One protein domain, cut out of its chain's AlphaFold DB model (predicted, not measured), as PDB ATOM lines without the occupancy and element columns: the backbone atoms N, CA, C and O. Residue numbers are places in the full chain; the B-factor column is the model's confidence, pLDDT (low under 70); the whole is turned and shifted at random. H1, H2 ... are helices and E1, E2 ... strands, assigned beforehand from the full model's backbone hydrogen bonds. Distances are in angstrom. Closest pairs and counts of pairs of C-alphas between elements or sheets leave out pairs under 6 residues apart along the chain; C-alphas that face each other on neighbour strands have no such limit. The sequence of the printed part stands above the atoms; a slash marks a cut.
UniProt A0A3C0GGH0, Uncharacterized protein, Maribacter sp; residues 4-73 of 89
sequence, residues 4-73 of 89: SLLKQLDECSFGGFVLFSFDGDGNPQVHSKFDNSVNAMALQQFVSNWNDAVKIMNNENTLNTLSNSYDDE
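This is residues 4 to 73 of the 89 residues of an uncharacterized protein of Maribacter sp (UniProt A0A3C0GGH0). A small head and one long helical arm make up this model: the head holds the two-stranded hairpin of E1 and E2, with short H1 near it, and H2 begins beside the hairpin's open end and runs far out. Residues 48 to 73, of which 48 to 71 belong to H2, stand free and stick out. The printed part has 70 residues, with two named helices and two named strands in the order H1, E1, E2, H2; the sheet, E1 - E2, is antiparallel, and the class is mixed, helices and strands. It is extended, with a radius of gyration of the C-alphas of 18.1 A, and flat, spanning 55 by 32 by 17 A.

Find C-alpha 16 at (14.396, 26.009, 5.279); from there E1 runs 20.0 A to residue 22. E2, residues 28 to 34, runs 20.3 A. H1, residues 4 to 12, spans 12.7 A from C-alpha 4 at (11.853, 10.480, 4.614). H2, residues 37 to 71, spans 51.3 A and ends at C-alpha 71, (45.918, 31.431, -29.894).

Look first at the hairpin: E1 and E2 are antiparallel at 171 degrees, with N 19 and O 31 within hydrogen-bond range at 2.8 A. The closest C-alphas of H1 and E1 are those of Asp 10 and Gly 16, 6.5 A apart. For E1 and H2 they are Gly 16 and Asn 39, 6.6 A. H1 and H2 are apart. In H1 and H2 every O i to N i+4 pair is within hydrogen-bond range.

The two farthest C-alphas, of Asn 36 and Glu 73, are 56.5 A apart. The printed part has no cut, and its three links are tight. Look for low confidence at residues 70 to 73, under 70; the mean pLDDT of the printed part is 90.5.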
ATOM      1  N   SER A   4      10.858  10.640   3.548       93.38
ATOM      2  CA  SER A   4      11.853  10.480   4.614       93.38
ATOM      3  C   SER A   4      13.102  11.330   4.383       93.38
ATOM      4  O   SER A   4      13.608  11.924   5.329       93.38
ATOM      5  N   LEU A   5      13.566  11.433   3.134       91.88
ATOM      6  CA  LEU A   5      14.719  12.257   2.776       91.88
ATOM      7  C   LEU A   5      14.403  13.742   2.958       91.88
ATOM      8  O   LEU A   5      15.183  14.456   3.574       91.88
ATOM      9  N   LEU A   6      13.236  14.189   2.484       92.62
ATOM     10  CA  LEU A   6      12.799  15.580   2.647       92.62
ATOM     11  C   LEU A   6      12.698  15.974   4.125       92.62
ATOM     12  O   LEU A   6      13.052  17.091   4.485       92.62
ATOM     13  N   LYS A   7      12.267  15.044   4.986       92.12
ATOM     14  CA  LYS A   7      12.209  15.259   6.433       92.12
ATOM     15  C   LYS A   7      13.600  15.391   7.067       92.12
ATOM     16  O   LYS A   7      13.805  16.271   7.888       92.12
ATOM     17  N   GLN A   8      14.559  14.554   6.674       93.75
ATOM     18  CA  GLN A   8      15.938  14.675   7.170       93.75
ATOM     19  C   GLN A   8      16.590  15.985   6.712       93.75
ATOM     20  O   GLN A   8      17.321  16.621   7.464       93.75
ATOM     21  N   LEU A   9      16.310  16.399   5.475       92.12
ATOM     22  CA  LEU A   9      16.794  17.663   4.926       92.12
ATOM     23  C   LEU A   9      16.238  18.846   5.716       92.12
ATOM     24  O   LEU A   9      16.981  19.750   6.083       92.12
ATOM     25  N   ASP A  10      14.949  18.795   6.034       91.12
ATOM     26  CA  ASP A  10      14.292  19.762   6.901       91.12
ATOM     27  C   ASP A  10      14.958  19.861   8.287       91.12
ATOM     28  O   ASP A  10      15.375  20.939   8.702       91.12
ATOM     29  N   GLU A  11      15.166  18.727   8.961       91.00
ATOM     30  CA  GLU A  11      15.799  18.664  10.289       91.00
ATOM     31  C   GLU A  11      17.218  19.272  10.320       91.00
ATOM     32  O   GLU A  11      17.642  19.799  11.349       91.00
ATOM     33  N   CYS A  12      17.936  19.242   9.194       90.19
ATOM     34  CA  CYS A  12      19.311  19.732   9.082       90.19
ATOM     35  C   CYS A  12      19.445  21.150   8.499       90.19
ATOM     36  O   CYS A  12      20.550  21.691   8.489       90.19
ATOM     37  N   SER A  13      18.374  21.749   7.971       86.00
ATOM     38  CA  SER A  13      18.468  22.956   7.130       86.00
ATOM     39  C   SER A  13      18.227  24.282   7.861       86.00
ATOM     40  O   SER A  13      18.323  25.333   7.235       86.00
ATOM     41  N   PHE A  14      17.978  24.249   9.180       82.75
ATOM     42  CA  PHE A  14      17.929  25.413  10.086       82.75
ATOM     43  C   PHE A  14      17.306  26.675   9.458       82.75
ATOM     44  O   PHE A  14      17.964  27.704   9.300       82.75
ATOM     45  N   GLY A  15      16.024  26.602   9.101       85.50
ATOM     46  CA  GLY A  15      15.270  27.741   8.578       85.50
ATOM     47  C   GLY A  15      14.562  27.471   7.256       85.50
ATOM     48  O   GLY A  15      13.559  28.132   6.961       85.50
ATOM     49  N   GLY A  16      15.043  26.491   6.491       91.12
ATOM     50  CA  GLY A  16      14.396  26.009   5.279       91.12
ATOM     51  C   GLY A  16      15.376  25.509   4.224       91.12
ATOM     52  O   GLY A  16      16.585  25.695   4.329       91.12
ATOM     53  N   PHE A  17      14.843  24.914   3.163       93.81
ATOM     54  CA  PHE A  17      15.631  24.449   2.027       93.81
ATOM     55  C   PHE A  17      14.896  24.665   0.705       93.81
ATOM     56  O   PHE A  17      13.666  24.761   0.652       93.81
ATOM     57  N   VAL A  18      15.675  24.678  -0.375       92.88
ATOM     58  CA  VAL A  18      15.195  24.540  -1.752       92.88
ATOM     59  C   VAL A  18      16.015  23.436  -2.406       92.88
ATOM     60  O   VAL A  18      17.242  23.488  -2.403       92.88
ATOM     61  N   LEU A  19      15.339  22.428  -2.944       93.50
ATOM     62  CA  LEU A  19      15.947  21.281  -3.599       93.50
ATOM     63  C   LEU A  19      15.445  21.192  -5.037       93.50
ATOM     64  O   LEU A  19      14.254  20.993  -5.276       93.50
ATOM     65  N   PHE A  20      16.383  21.305  -5.973       93.12
ATOM     66  CA  PHE A  20      16.171  21.061  -7.394       93.12
ATOM     67  C   PHE A  20      16.566  19.619  -7.708       93.12
ATOM     68  O   PHE A  20      17.626  19.153  -7.290       93.12
ATOM     69  N   SER A  21      15.711  18.899  -8.420       93.94
ATOM     70  CA  SER A  21      15.936  17.498  -8.778       93.94
ATOM     71  C   SER A  21      15.225  17.156 -10.080       93.94
ATOM     72  O   SER A  21      14.523  17.995 -10.636       93.94
ATOM     73  N   PHE A  22      15.394  15.924 -10.549       95.25
ATOM     74  CA  PHE A  22      14.637  15.366 -11.662       95.25
ATOM     75  C   PHE A  22      13.907  14.111 -11.189       95.25
ATOM     76  O   PHE A  22      14.408  13.394 -10.315       95.25
ATOM     77  N   ASP A  23      12.723  13.850 -11.731       92.12
ATOM     78  CA  ASP A  23      12.045  12.575 -11.503       92.12
ATOM     79  C   ASP A  23      12.564  11.453 -12.404       92.12
ATOM     80  O   ASP A  23      13.526  11.620 -13.155       92.12
ATOM     81  N   GLY A  24      11.944  10.276 -12.286       91.75
ATOM     82  CA  GLY A  24      12.310   9.096 -13.070       91.75
ATOM     83  C   GLY A  24      12.117   9.270 -14.578       91.75
ATOM     84  O   GLY A  24      12.748   8.540 -15.336       91.75
ATOM     85  N   ASP A  25      11.316  10.250 -14.999       95.25
ATOM     86  CA  ASP A  25      11.078  10.587 -16.404       95.25
ATOM     87  C   ASP A  25      11.989  11.735 -16.882       95.25
ATOM     88  O   ASP A  25      11.919  12.157 -18.036       95.25
ATOM     89  N   GLY A  26      12.861  12.248 -16.006       93.88
ATOM     90  CA  GLY A  26      13.766  13.353 -16.306       93.88
ATOM     91  C   GLY A  26      13.102  14.730 -16.266       93.88
ATOM     92  O   GLY A  26      13.713  15.700 -16.720       93.88
ATOM     93  N   ASN A  27      11.887  14.861 -15.725       96.06
ATOM     94  CA  ASN A  27      11.252  16.169 -15.576       96.06
ATOM     95  C   ASN A  27      11.802  16.889 -14.339       96.06
ATOM     96  O   ASN A  27      11.961  16.267 -13.283       96.06
ATOM     97  N   PRO A  28      12.075  18.203 -14.427       95.69
ATOM     98  CA  PRO A  28      12.561  18.968 -13.292       95.69
ATOM     99  C   PRO A  28      11.489  19.069 -12.201       95.69
ATOM    100  O   PRO A  28      10.320  19.353 -12.463       95.69
ATOM    101  N   GLN A  29      11.912  18.888 -10.955       94.94
ATOM    102  CA  GLN A  29      11.087  18.999  -9.760       94.94
ATOM    103  C   GLN A  29      11.758  19.909  -8.736       94.94
ATOM    104  O   GLN A  29      12.976  19.866  -8.538       94.94
ATOM    105  N   VAL A  30      10.937  20.709  -8.056       93.44
ATOM    106  CA  VAL A  30      11.380  21.612  -6.994       93.44
ATOM    107  C   VAL A  30      10.641  21.273  -5.711       93.44
ATOM    108  O   VAL A  30       9.410  21.257  -5.674       93.44
ATOM    109  N   HIS A  31      11.400  21.034  -4.648       93.81
ATOM    110  CA  HIS A  31      10.881  20.890  -3.295       93.81
ATOM    111  C   HIS A  31      11.399  22.037  -2.440       93.81
ATOM    112  O   HIS A  31      12.594  22.324  -2.447       93.81
ATOM    113  N   SER A  32      10.515  22.683  -1.688       92.69
ATOM    114  CA  SER A  32      10.909  23.740  -0.768       92.69
ATOM    115  C   SER A  32      10.119  23.686   0.528       92.69
ATOM    116  O   SER A  32       8.956  23.273   0.560       92.69
ATOM    117  N   LYS A  33      10.776  24.101   1.607       94.00
ATOM    118  CA  LYS A  33      10.166  24.288   2.920       94.00
ATOM    119  C   LYS A  33      10.855  25.456   3.610       94.00
ATOM    120  O   LYS A  33      12.068  25.595   3.498       94.00
ATOM    121  N   PHE A  34      10.087  26.268   4.325       93.88
ATOM    122  CA  PHE A  34      10.588  27.420   5.069       93.88
ATOM    123  C   PHE A  34       9.871  27.506   6.411       93.88
ATOM    124  O   PHE A  34       8.657  27.307   6.470       93.88
ATOM    125  N   ASP A  35      10.604  27.837   7.468       92.38
ATOM    126  CA  ASP A  35      10.005  27.982   8.800       92.38
ATOM    127  C   ASP A  35       9.238  29.304   8.942       92.38
ATOM    128  O   ASP A  35       8.265  29.395   9.690       92.38
ATOM    129  N   ASN A  36       9.666  30.347   8.223       93.38
ATOM    130  CA  ASN A  36       9.015  31.652   8.189       93.38
ATOM    131  C   ASN A  36       9.364  32.421   6.897       93.38
ATOM    132  O   ASN A  36      10.232  32.023   6.119       93.38
ATOM    133  N   SER A  37       8.683  33.549   6.676       93.88
ATOM    134  CA  SER A  37       8.863  34.386   5.482       93.88
ATOM    135  C   SER A  37      10.246  35.038   5.386       93.88
ATOM    136  O   SER A  37      10.738  35.244   4.280       93.88
ATOM    137  N   VAL A  38      10.896  35.339   6.515       94.62
ATOM    138  CA  VAL A  38      12.245  35.928   6.538       94.62
ATOM    139  C   VAL A  38      13.267  34.928   6.004       94.62
ATOM    140  O   VAL A  38      14.064  35.278   5.136       94.62
ATOM    141  N   ASN A  39      13.190  33.670   6.441       93.12
ATOM    142  CA  ASN A  39      14.050  32.596   5.947       93.12
ATOM    143  C   ASN A  39      13.823  32.340   4.453       93.12
ATOM    144  O   ASN A  39      14.785  32.165   3.708       93.12
ATOM    145  N   ALA A  40      12.562  32.373   4.004       93.06
ATOM    146  CA  ALA A  40      12.226  32.225   2.591       93.06
ATOM    147  C   ALA A  40      12.866  33.331   1.732       93.06
ATOM    148  O   ALA A  40      13.501  33.033   0.723       93.06
ATOM    149  N   MET A  41      12.760  34.594   2.158       94.44
ATOM    150  CA  MET A  41      13.373  35.725   1.449       94.44
ATOM    151  C   MET A  41      14.904  35.664   1.466       94.44
ATOM    152  O   MET A  41      15.539  35.921   0.444       94.44
ATOM    153  N   ALA A  42      15.507  35.289   2.598       93.00
ATOM    154  CA  ALA A  42      16.956  35.139   2.706       93.00
ATOM    155  C   ALA A  42      17.485  34.054   1.752       93.00
ATOM    156  O   ALA A  42      18.438  34.299   1.009       93.00
ATOM    157  N   LEU A  43      16.831  32.887   1.712       92.31
ATOM    158  CA  LEU A  43      17.166  31.809   0.778       92.31
ATOM    159  C   LEU A  43      16.950  32.224  -0.676       92.31
ATOM    160  O   LEU A  43      17.802  31.941  -1.515       92.31
ATOM    161  N   GLN A  44      15.859  32.927  -0.984       92.69
ATOM    162  CA  GLN A  44      15.614  33.447  -2.329       92.69
ATOM    163  C   GLN A  44      16.754  34.368  -2.786       92.69
ATOM    164  O   GLN A  44      17.270  34.199  -3.892       92.69
ATOM    165  N   GLN A  45      17.172  35.316  -1.942       94.94
ATOM    166  CA  GLN A  45      18.273  36.219  -2.274       94.94
ATOM    167  C   GLN A  45      19.587  35.454  -2.451       94.94
ATOM    168  O   GLN A  45      20.338  35.721  -3.389       94.94
ATOM    169  N   PHE A  46      19.852  34.481  -1.579       93.44
ATOM    170  CA  PHE A  46      21.049  33.652  -1.660       93.44
ATOM    171  C   PHE A  46      21.105  32.861  -2.974       93.44
ATOM    172  O   PHE A  46      22.122  32.886  -3.667       93.44
ATOM    173  N   VAL A  47      19.992  32.233  -3.366       92.75
ATOM    174  CA  VAL A  47      19.867  31.521  -4.647       92.75
ATOM    175  C   VAL A  47      20.065  32.470  -5.830       92.75
ATOM    176  O   VAL A  47      20.766  32.112  -6.774       92.75
ATOM    177  N   SER A  48      19.500  33.682  -5.782       95.06
ATOM    178  CA  SER A  48      19.685  34.679  -6.848       95.06
ATOM    179  C   SER A  48      21.156  35.055  -7.019       95.06
ATOM    180  O   SER A  48      21.675  35.011  -8.131       95.06
ATOM    181  N   ASN A  49      21.844  35.355  -5.915       95.44
ATOM    182  CA  ASN A  49      23.261  35.716  -5.943       95.44
ATOM    183  C   ASN A  49      24.119  34.569  -6.493       95.44
ATOM    184  O   ASN A  49      25.036  34.798  -7.280       95.44
ATOM    185  N   TRP A  50      23.811  33.330  -6.100       94.94
ATOM    186  CA  TRP A  50      24.539  32.161  -6.583       94.94
ATOM    187  C   TRP A  50      24.326  31.926  -8.079       94.94
ATOM    188  O   TRP A  50      25.277  31.643  -8.802       94.94
ATOM    189  N   ASN A  51      23.095  32.101  -8.565       94.62
ATOM    190  CA  ASN A  51      22.786  32.013  -9.991       94.62
ATOM    191  C   ASN A  51      23.600  33.027 -10.808       94.62
ATOM    192  O   ASN A  51      24.158  32.680 -11.846       94.62
ATOM    193  N   ASP A  52      23.706  34.267 -10.333       96.56
ATOM    194  CA  ASP A  52      24.475  35.295 -11.034       96.56
ATOM    195  C   ASP A  52      25.983  35.011 -11.002       96.56
ATOM    196  O   ASP A  52      26.645  35.142 -12.032       96.56
ATOM    197  N   ALA A  53      26.516  34.513  -9.882       95.81
ATOM    198  CA  ALA A  53      27.908  34.068  -9.798       95.81
ATOM    199  C   ALA A  53      28.213  32.922 -10.783       95.81
ATOM    200  O   ALA A  53      29.220  32.961 -11.492       95.81
ATOM    201  N   VAL A  54      27.322  31.930 -10.887       95.25
ATOM    202  CA  VAL A  54      27.472  30.810 -11.832       95.25
ATOM    203  C   VAL A  54      27.428  31.294 -13.284       95.25
ATOM    204  O   VAL A  54      28.215  30.815 -14.101       95.25
ATOM    205  N   LYS A  55      26.561  32.257 -13.624       95.81
ATOM    206  CA  LYS A  55      26.537  32.855 -14.971       95.81
ATOM    207  C   LYS A  55      27.848  33.554 -15.307       95.81
ATOM    208  O   LYS A  55      28.349  33.372 -16.411       95.81
ATOM    209  N   ILE A  56      28.396  34.336 -14.374       95.75
ATOM    210  CA  ILE A  56      29.679  35.026 -14.569       95.75
ATOM    211  C   ILE A  56      30.780  33.999 -14.834       95.75
ATOM    212  O   ILE A  56      31.440  34.082 -15.864       95.75
ATOM    213  N   MET A  57      30.894  32.975 -13.984       95.06
ATOM    214  CA  MET A  57      31.877  31.901 -14.156       95.06
ATOM    215  C   MET A  57      31.727  31.192 -15.511       95.06
ATOM    216  O   MET A  57      32.713  30.897 -16.181       95.06
ATOM    217  N   ASN A  58      30.493  30.918 -15.941       94.38
ATOM    218  CA  ASN A  58      30.249  30.276 -17.231       94.38
ATOM    219  C   ASN A  58      30.647  31.178 -18.414       94.38
ATOM    220  O   ASN A  58      31.243  30.711 -19.387       94.38
ATOM    221  N   ASN A  59      30.362  32.478 -18.318       93.88
ATOM    222  CA  ASN A  59      30.774  33.454 -19.323       93.88
ATOM    223  C   ASN A  59      32.301  33.554 -19.405       93.88
ATOM    224  O   ASN A  59      32.848  33.516 -20.502       93.88
ATOM    225  N   GLU A  60      32.990  33.623 -18.264       94.06
ATOM    226  CA  GLU A  60      34.455  33.642 -18.201       94.06
ATOM    227  C   GLU A  60      35.061  32.375 -18.814       94.06
ATOM    228  O   GLU A  60      35.947  32.463 -19.662       94.06
ATOM    229  N   ASN A  61      34.532  31.195 -18.479       92.19
ATOM    230  CA  ASN A  61      34.980  29.931 -19.070       92.19
ATOM    231  C   ASN A  61      34.779  29.892 -20.591       92.19
ATOM    232  O   ASN A  61      35.639  29.392 -21.320       92.19
ATOM    233  N   THR A  62      33.660  30.432 -21.076       92.56
ATOM    234  CA  THR A  62      33.375  30.521 -22.513       92.56
ATOM    235  C   THR A  62      34.364  31.458 -23.203       92.56
ATOM    236  O   THR A  62      34.944  31.088 -24.221       92.56
ATOM    237  N   LEU A  63      34.612  32.641 -22.632       92.19
ATOM    238  CA  LEU A  63      35.585  33.601 -23.160       92.19
ATOM    239  C   LEU A  63      37.004  33.025 -23.188       92.19
ATOM    240  O   LEU A  63      37.685  33.165 -24.198       92.19
ATOM    241  N   ASN A  64      37.423  32.332 -22.129       90.88
ATOM    242  CA  ASN A  64      38.735  31.682 -22.069       90.88
ATOM    243  C   ASN A  64      38.875  30.586 -23.132       90.88
ATOM    244  O   ASN A  64      39.912  30.482 -23.779       90.88
ATOM    245  N   THR A  65      37.821  29.792 -23.347       90.44
ATOM    246  CA  THR A  65      37.805  28.755 -24.392       90.44
ATOM    247  C   THR A  65      37.962  29.371 -25.779       90.44
ATOM    248  O   THR A  65      38.753  28.881 -26.578       90.44
ATOM    249  N   LEU A  66      37.244  30.467 -26.045       88.88
ATOM    250  CA  LEU A  66      37.352  31.197 -27.305       88.88
ATOM    251  C   LEU A  66      38.749  31.804 -27.479       88.88
ATOM    252  O   LEU A  66      39.354  31.617 -28.526       88.88
ATOM    253  N   SER A  67      39.288  32.481 -26.462       87.69
ATOM    254  CA  SER A  67      40.636  33.067 -26.521       87.69
ATOM    255  C   SER A  67      41.697  32.015 -26.835       87.69
ATOM    256  O   SER A  67      42.475  32.199 -27.762       87.69
ATOM    257  N   ASN A  68      41.672  30.881 -26.128       78.69
ATOM    258  CA  ASN A  68      42.628  29.800 -26.359       78.69
ATOM    259  C   ASN A  68      42.479  29.187 -27.760       78.69
ATOM    260  O   ASN A  68      43.476  28.813 -28.361       78.69
ATOM    261  N   SER A  69      41.257  29.114 -28.305       74.88
ATOM    262  CA  SER A  69      41.064  28.649 -29.685       74.88
ATOM    263  C   SER A  69      41.639  29.600 -30.736       74.88
ATOM    264  O   SER A  69      42.025  29.135 -31.799       74.88
ATOM    265  N   TYR A  70      41.729  30.905 -30.447       62.06
ATOM    266  CA  TYR A  70      42.381  31.860 -31.347       62.06
ATOM    267  C   TYR A  70      43.906  31.802 -31.250       62.06
ATOM    268  O   TYR A  70      44.570  31.965 -32.266       62.06
ATOM    269  N   ASP A  71      44.464  31.546 -30.065       61.69
ATOM    270  CA  ASP A  71      45.918  31.431 -29.894       61.69
ATOM    271  C   ASP A  71      46.492  30.186 -30.606       61.69
ATOM    272  O   ASP A  71      47.610  30.238 -31.119       61.69
ATOM    273  N   ASP A  72      45.714  29.101 -30.724       57.06
ATOM    274  CA  ASP A  72      46.092  27.893 -31.481       57.06
ATOM    275  C   ASP A  72      46.017  28.072 -33.020       57.06
ATOM    276  O   ASP A  72      46.564  27.247 -33.754       57.06
ATOM    277  N   GLU A  73      45.390  29.141 -33.533       55.06
ATOM    278  CA  GLU A  73      45.346  29.471 -34.975       55.06
ATOM    279  C   GLU A  73      46.493  30.407 -35.427       55.06
ATOM    280  O   GLU A  73      46.642  30.653 -36.624       55.06
TER     281      GLU A  73